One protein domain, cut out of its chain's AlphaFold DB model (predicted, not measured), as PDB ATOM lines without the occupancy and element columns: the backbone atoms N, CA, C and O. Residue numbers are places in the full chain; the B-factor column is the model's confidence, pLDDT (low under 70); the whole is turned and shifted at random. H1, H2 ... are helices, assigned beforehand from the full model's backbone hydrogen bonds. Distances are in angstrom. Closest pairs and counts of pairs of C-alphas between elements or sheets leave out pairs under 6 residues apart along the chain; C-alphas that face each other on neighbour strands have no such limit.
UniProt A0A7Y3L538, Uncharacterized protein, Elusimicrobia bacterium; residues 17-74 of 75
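Overview. This is residues 17 to 74 of the 75 residues of an uncharacterized protein of Elusimicrobia bacterium (UniProt A0A7Y3L538). The longest helix, H5, lies side by side with H2 and forms a helical hairpin with H4. Short H3 packs on H4, and H1 makes a corner with H2. The 58 printed residues include five named helices, H1 to H5 in order, and no named strand: all helix. The whole is compact, radius of gyration of the C-alphas 10.0 A, and rounded, spanning 24 by 21 by 16 A.

Along the chain. H5, residues 62 to 72, is 15.2 A long and ends at C-alpha 72 (276.228, 238.946, 207.611). H2, residues 24 to 33, measures 14.3 A. H4 is residues 50 to 56, H3 is 42 to 46, and H1, 17 to 22, begins at C-alpha 17 (277.094, 231.402, 218.366).

Arrangement. H5 and H2 touch at a shallow tilt of 24 degrees, opposite ways; their closest C-alphas, Arg 26 and Ala 72, are 5.5 A apart. H4 and H5, a hairpin, touch, closest at C-alphas 54 and 62, 6.0 A. H3 touches H4, closest at C-alphas 45 and 53, 5.3 A. H1 and H2 only just touch, with 3 pairs of C-alphas within 8 A, and only at the corner; the closest are C-alphas 20 and 27, 5.9 A. H2 and H4 are apart. In H1 to H5 every O i to N i+4 pair is within hydrogen-bond range.

Size, cuts and confidence. The farthest C-alphas, Ala 40 and Arg 74, are 27.3 A apart. The printed part has no cut and no long link; residues 40 to 42 have pLDDT under 70.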
ATOM      1  N   PHE A  17     277.681 230.638 217.269       86.25
ATOM      2  CA  PHE A  17     277.094 231.402 218.366       86.25
ATOM      3  C   PHE A  17     277.576 232.862 218.418       86.25
ATOM      4  O   PHE A  17     276.755 233.765 218.569       86.25
ATOM      5  N   ASP A  18     278.872 233.121 218.210       87.19
ATOM      6  CA  ASP A  18     279.421 234.485 218.191       87.19
ATOM      7  C   ASP A  18     278.871 235.296 217.013       87.19
ATOM      8  O   ASP A  18     278.685 236.507 217.115       87.19
ATOM      9  N   LEU A  19     278.627 234.641 215.873       86.38
ATOM     10  CA  LEU A  19     278.043 235.286 214.696       86.38
ATOM     11  C   LEU A  19     276.581 235.657 214.951       86.38
ATOM     12  O   LEU A  19     276.176 236.782 214.665       86.38
ATOM     13  N   LEU A  20     275.815 234.738 215.542       86.62
ATOM     14  CA  LEU A  20     274.419 234.965 215.925       86.62
ATOM     15  C   LEU A  20     274.276 236.070 216.975       86.62
ATOM     16  O   LEU A  20     273.303 236.815 216.938       86.62
ATOM     17  N   ALA A  21     275.241 236.201 217.889       87.06
ATOM     18  CA  ALA A  21     275.250 237.267 218.889       87.06
ATOM     19  C   ALA A  21     275.468 238.666 218.283       87.06
ATOM     20  O   ALA A  21     275.078 239.658 218.894       87.06
ATOM     21  N   ARG A  22     276.089 238.761 217.097       87.06
ATOM     22  CA  ARG A  22     276.345 240.039 216.410       87.06
ATOM     23  C   ARG A  22     275.143 240.525 215.616       87.06
ATOM     24  O   ARG A  22     274.773 241.685 215.733       87.06
ATOM     25  N   ASP A  23     274.571 239.648 214.797       88.19
ATOM     26  CA  ASP A  23     273.411 239.958 213.960       88.19
ATOM     27  C   ASP A  23     272.605 238.678 213.721       88.19
ATOM     28  O   ASP A  23     272.814 237.934 212.757       88.19
ATOM     29  N   ARG A  24     271.711 238.387 214.668       87.62
ATOM     30  CA  ARG A  24     270.929 237.151 214.684       87.62
ATOM     31  C   ARG A  24     270.112 236.988 213.408       87.62
ATOM     32  O   ARG A  24     270.164 235.923 212.802       87.62
ATOM     33  N   ASP A  25     269.367 238.013 213.007       88.81
ATOM     34  CA  ASP A  25     268.402 237.894 211.914       88.81
ATOM     35  C   ASP A  25     269.100 237.671 210.571       88.81
ATOM     36  O   ASP A  25     268.746 236.738 209.843       88.81
ATOM     37  N   ARG A  26     270.160 238.436 210.271       89.62
ATOM     38  CA  ARG A  26     270.911 238.241 209.023       89.62
ATOM     39  C   ARG A  26     271.641 236.909 208.986       89.62
ATOM     40  O   ARG A  26     271.677 236.258 207.941       89.62
ATOM     41  N   VAL A  27     272.234 236.490 210.103       89.81
ATOM     42  CA  VAL A  27     272.935 235.203 210.169       89.81
ATOM     43  C   VAL A  27     271.949 234.050 209.987       89.81
ATOM     44  O   VAL A  27     272.214 233.162 209.180       89.81
ATOM     45  N   LEU A  28     270.782 234.084 210.641       88.81
ATOM     46  CA  LEU A  28     269.726 233.083 210.449       88.81
ATOM     47  C   LEU A  28     269.215 233.036 209.003       88.81
ATOM     48  O   LEU A  28     268.975 231.950 208.473       88.81
ATOM     49  N   GLU A  29     269.075 234.187 208.343       91.19
ATOM     50  CA  GLU A  29     268.691 234.257 206.932       91.19
ATOM     51  C   GLU A  29     269.719 233.562 206.028       91.19
ATOM     52  O   GLU A  29     269.348 232.762 205.164       91.19
ATOM     53  N   VAL A  30     271.015 233.814 206.247       91.12
ATOM     54  CA  VAL A  30     272.095 233.156 205.497       91.12
ATOM     55  C   VAL A  30     272.095 231.650 205.745       91.12
ATOM     56  O   VAL A  30     272.157 230.888 204.781       91.12
ATOM     57  N   LEU A  31     271.976 231.208 207.000       89.44
ATOM     58  CA  LEU A  31     271.905 229.783 207.334       89.44
ATOM     59  C   LEU A  31     270.766 229.096 206.563       89.44
ATOM     60  O   LEU A  31     271.010 228.130 205.839       89.44
ATOM     61  N   ARG A  32     269.555 229.668 206.600       89.25
ATOM     62  CA  ARG A  32     268.388 229.137 205.875       89.25
ATOM     63  C   ARG A  32     268.591 229.094 204.361       89.25
ATOM     64  O   ARG A  32     268.198 228.118 203.730       89.25
ATOM     65  N   ARG A  33     269.200 230.127 203.767       90.44
ATOM     66  CA  ARG A  33     269.485 230.177 202.317       90.44
ATOM     67  C   ARG A  33     270.420 229.066 201.855       90.44
ATOM     68  O   ARG A  33     270.312 228.624 200.716       90.44
ATOM     69  N   HIS A  34     271.326 228.635 202.726       89.56
ATOM     70  CA  HIS A  34     272.288 227.568 202.449       89.56
ATOM     71  C   HIS A  34     271.817 226.189 202.932       89.56
ATOM     72  O   HIS A  34     272.601 225.245 202.929       89.56
ATOM     73  N   GLY A  35     270.543 226.055 203.322       86.19
ATOM     74  CA  GLY A  35     269.952 224.782 203.746       86.19
ATOM     75  C   GLY A  35     270.303 224.365 205.177       86.19
ATOM     76  O   GLY A  35     270.037 223.232 205.563       86.19
ATOM     77  N   VAL A  36     270.877 225.269 205.977       86.00
ATOM     78  CA  VAL A  36     271.146 225.043 207.399       86.00
ATOM     79  C   VAL A  36     269.930 225.495 208.202       86.00
ATOM     80  O   VAL A  36     269.692 226.691 208.388       86.00
ATOM     81  N   TYR A  37     269.148 224.529 208.672       81.88
ATOM     82  CA  TYR A  37     267.991 224.767 209.533       81.88
ATOM     83  C   TYR A  37     268.356 224.511 210.995       81.88
ATOM     84  O   TYR A  37     269.318 223.810 211.293       81.88
ATOM     85  N   PHE A  38     267.609 225.116 211.918       73.12
ATOM     86  CA  PHE A  38     267.729 224.807 213.341       73.12
ATOM     87  C   PHE A  38     266.901 223.562 213.648       73.12
ATOM     88  O   PHE A  38     265.701 223.655 213.889       73.12
ATOM     89  N   ASP A  39     267.553 222.407 213.607       72.56
ATOM     90  CA  ASP A  39     267.043 221.133 214.090       72.56
ATOM     91  C   ASP A  39     267.746 220.736 215.403       72.56
ATOM     92  O   ASP A  39     268.616 221.450 215.912       72.56
ATOM     93  N   ALA A  40     267.349 219.609 215.997       66.06
ATOM     94  CA  ALA A  40     267.937 219.137 217.253       66.06
ATOM     95  C   ALA A  40     269.461 218.895 217.149       66.06
ATOM     96  O   ALA A  40     270.173 219.068 218.138       66.06
ATOM     97  N   GLY A  41     269.978 218.562 215.960       65.25
ATOM     98  CA  GLY A  41     271.409 218.438 215.675       65.25
ATOM     99  C   GLY A  41     272.133 219.784 215.577       65.25
ATOM    100  O   GLY A  41     273.319 219.873 215.903       65.25
ATOM    101  N   THR A  42     271.425 220.865 215.238       69.94
ATOM    102  CA  THR A  42     272.006 222.212 215.097       69.94
ATOM    103  C   THR A  42     272.495 222.780 216.423       69.94
ATOM    104  O   THR A  42     273.454 223.546 216.455       69.94
ATOM    105  N   VAL A  43     271.918 222.367 217.557       72.06
ATOM    106  CA  VAL A  43     272.391 222.801 218.887       72.06
ATOM    107  C   VAL A  43     273.865 222.434 219.105       72.06
ATOM    108  O   VAL A  43     274.617 223.207 219.698       72.06
ATOM    109  N   VAL A  44     274.309 221.301 218.556       72.88
ATOM    110  CA  VAL A  44     275.710 220.857 218.614       72.88
ATOM    111  C   VAL A  44     276.594 221.671 217.658       72.88
ATOM    112  O   VAL A  44     277.773 221.907 217.934       72.88
ATOM    113  N   THR A  45     276.039 222.150 216.543       77.94
ATOM    114  CA  THR A  45     276.776 222.955 215.558       77.94
ATOM    115  C   THR A  45     276.853 224.439 215.931       77.94
ATOM    116  O   THR A  45     277.750 225.130 215.447       77.94
ATOM    117  N   LEU A  46     276.023 224.924 216.866       79.75
ATOM    118  CA  LEU A  46     276.074 226.304 217.374       79.75
ATOM    119  C   LEU A  46     277.407 226.659 218.045       79.75
ATOM    120  O   LEU A  46     277.925 227.761 217.864       79.75
ATOM    121  N   SER A  47     277.968 225.724 218.812       81.81
ATOM    122  CA  SER A  47     279.276 225.871 219.466       81.81
ATOM    123  C   SER A  47     280.448 225.539 218.534       81.81
ATOM    124  O   SER A  47     281.612 225.648 218.923       81.81
ATOM    125  N   SER A  48     280.157 225.140 217.296       84.88
ATOM    126  CA  SER A  48     281.152 224.794 216.286       84.88
ATOM    127  C   SER A  48     281.462 225.977 215.369       84.88
ATOM    128  O   SER A  48     280.750 226.981 215.320       84.88
ATOM    129  N   THR A  49     282.558 225.865 214.616       88.25
ATOM    130  CA  THR A  49     282.887 226.846 213.576       88.25
ATOM    131  C   THR A  49     281.907 226.738 212.401       88.25
ATOM    132  O   THR A  49     281.407 225.641 212.123       88.25
ATOM    133  N   PRO A  50     281.678 227.829 211.647       88.12
ATOM    134  CA  PRO A  50     280.896 227.808 210.412       88.12
ATOM    135  C   PRO A  50     281.311 226.688 209.457       88.12
ATOM    136  O   PRO A  50     280.466 225.984 208.916       88.12
ATOM    137  N   SER A  51     282.616 226.453 209.315       87.56
ATOM    138  CA  SER A  51     283.161 225.389 208.470       87.56
ATOM    139  C   SER A  51     282.698 223.989 208.903       87.56
ATOM    140  O   SER A  51     282.353 223.161 208.062       87.56
ATOM    141  N   LYS A  52     282.627 223.725 210.216       87.94
ATOM    142  CA  LYS A  52     282.100 222.460 210.754       87.94
ATOM    143  C   LYS A  52     280.588 222.346 210.583       87.94
ATOM    144  O   LYS A  52     280.111 221.277 210.221       87.94
ATOM    145  N   ALA A  53     279.849 223.432 210.811       86.62
ATOM    146  CA  ALA A  53     278.405 223.453 210.588       86.62
ATOM    147  C   ALA A  53     278.073 223.160 209.114       86.62
ATOM    148  O   ALA A  53     277.218 222.328 208.830       86.62
ATOM    149  N   ALA A  54     278.814 223.754 208.177       88.94
ATOM    150  CA  ALA A  54     278.647 223.492 206.751       88.94
ATOM    151  C   ALA A  54     278.850 222.012 206.394       88.94
ATOM    152  O   ALA A  54     278.072 221.456 205.624       88.94
ATOM    153  N   ALA A  55     279.875 221.373 206.970       88.19
ATOM    154  CA  ALA A  55     280.137 219.952 206.762       88.19
ATOM    155  C   ALA A  55     279.034 219.066 207.362       88.19
ATOM    156  O   ALA A  55     278.596 218.119 206.715       88.19
ATOM    157  N   TYR A  56     278.560 219.392 208.569       86.62
ATOM    158  CA  TYR A  56     277.505 218.637 209.252       86.62
ATOM    159  C   TYR A  56     276.175 218.677 208.491       86.62
ATOM    160  O   TYR A  56     275.515 217.654 208.342       86.62
ATOM    161  N   HIS A  57     275.813 219.845 207.957       84.94
ATOM    162  CA  HIS A  57     274.582 220.040 207.187       84.94
ATOM    163  C   HIS A  57     274.752 219.778 205.679       84.94
ATOM    164  O   HIS A  57     273.859 220.108 204.904       84.94
ATOM    165  N   ALA A  58     275.887 219.205 205.254       88.50
ATOM    166  CA  ALA A  58     276.195 218.899 203.855       88.50
ATOM    167  C   ALA A  58     275.938 220.078 202.887       88.50
ATOM    168  O   ALA A  58     275.371 219.907 201.808       88.50
ATOM    169  N   VAL A  59     276.352 221.290 203.278       88.44
ATOM    170  CA  VAL A  59     276.127 222.514 202.495       88.44
ATOM    171  C   VAL A  59     276.836 222.412 201.132       88.44
ATOM    172  O   VAL A  59     278.069 222.321 201.114       88.44
ATOM    173  N   PRO A  60     276.111 222.499 199.995       86.62
ATOM    174  CA  PRO A  60     276.675 222.253 198.663       86.62
ATOM    175  C   PRO A  60     277.812 223.201 198.265       86.62
ATOM    176  O   PRO A  60     278.769 222.787 197.613       86.62
ATOM    177  N   ASP A  61     277.726 224.475 198.658       91.75
ATOM    178  CA  ASP A  61     278.746 225.491 198.373       91.75
ATOM    179  C   ASP A  61     279.283 226.098 199.672       91.75
ATOM    180  O   ASP A  61     278.934 227.206 200.093       91.75
ATOM    181  N   THR A  62     280.171 225.345 200.325       90.25
ATOM    182  CA  THR A  62     280.799 225.756 201.586       90.25
ATOM    183  C   THR A  62     281.541 227.091 201.457       90.25
ATOM    184  O   THR A  62     281.532 227.903 202.381       90.25
ATOM    185  N   LYS A  63     282.175 227.371 200.309       91.00
ATOM    186  CA  LYS A  63     282.937 228.616 200.117       91.00
ATOM    187  C   LYS A  63     282.012 229.828 200.089       91.00
ATOM    188  O   LYS A  63     282.328 230.846 200.710       91.00
ATOM    189  N   LYS A  64     280.887 229.727 199.378       92.19
ATOM    190  CA  LYS A  64     279.872 230.781 199.336       92.19
ATOM    191  C   LYS A  64     279.221 230.977 200.703       92.19
ATOM    192  O   LYS A  64     279.148 232.108 201.172       92.19
ATOM    193  N   PHE A  65     278.870 229.886 201.381       91.81
ATOM    194  CA  PHE A  65     278.315 229.908 202.733       91.81
ATOM    195  C   PHE A  65     279.179 230.691 203.730       91.81
ATOM    196  O   PHE A  65     278.695 231.610 204.390       91.81
ATOM    197  N   LEU A  66     280.479 230.384 203.795       90.69
ATOM    198  CA  LEU A  66     281.404 231.062 204.707       90.69
ATOM    199  C   LEU A  66     281.527 232.559 204.402       90.69
ATOM    200  O   LEU A  66     281.566 233.379 205.322       90.69
ATOM    201  N   ARG A  67     281.576 232.930 203.117       91.50
ATOM    202  CA  ARG A  67     281.629 234.339 202.693       91.50
ATOM    203  C   ARG A  67     280.363 235.096 203.080       91.50
ATOM    204  O   ARG A  67     280.470 236.207 203.600       91.50
ATOM    205  N   ASP A  68     279.199 234.500 202.852       91.44
ATOM    206  CA  ASP A  68     277.912 235.113 203.173       91.44
ATOM    207  C   ASP A  68     277.744 235.282 204.688       91.44
ATOM    208  O   ASP A  68     277.330 236.350 205.137       91.44
ATOM    209  N   LEU A  69     278.160 234.294 205.490       88.69
ATOM    210  CA  LEU A  69     278.159 234.390 206.955       88.69
ATOM    211  C   LEU A  69     279.101 235.478 207.473       88.69
ATOM    212  O   LEU A  69     278.727 236.282 208.330       88.69
ATOM    213  N   LEU A  70     280.321 235.548 206.936       87.12
ATOM    214  CA  LEU A  70     281.269 236.607 207.281       87.12
ATOM    215  C   LEU A  70     280.704 237.990 206.950       87.12
ATOM    216  O   LEU A  70     280.870 238.912 207.743       87.12
ATOM    217  N   LYS A  71     280.019 238.133 205.812       88.75
ATOM    218  CA  LYS A  71     279.365 239.385 205.423       88.75
ATOM    219  C   LYS A  71     278.195 239.729 206.348       88.75
ATOM    220  O   LYS A  71     278.094 240.877 206.754       88.75
ATOM    221  N   ALA A  72     277.359 238.753 206.701       86.75
ATOM    222  CA  ALA A  72     276.228 238.946 207.611       86.75
ATOM    223  C   ALA A  72     276.662 239.330 209.036       86.75
ATOM    224  O   ALA A  72     275.975 240.095 209.693       86.75
ATOM    225  N   SER A  73     277.816 238.835 209.493       82.75
ATOM    226  CA  SER A  73     278.349 239.092 210.843       82.75
ATOM    227  C   SER A  73     279.220 240.350 210.987       82.75
ATOM    228  O   SER A  73     279.719 240.642 212.082       82.75
ATOM    229  N   ARG A  74     279.471 241.070 209.886       79.69
ATOM    230  CA  ARG A  74     280.137 242.376 209.904       79.69
ATOM    231  C   ARG A  74     279.072 243.444 210.118       79.69
ATOM    232  O   ARG A  74     278.371 243.800 209.174       79.69
TER     233      ARG A  74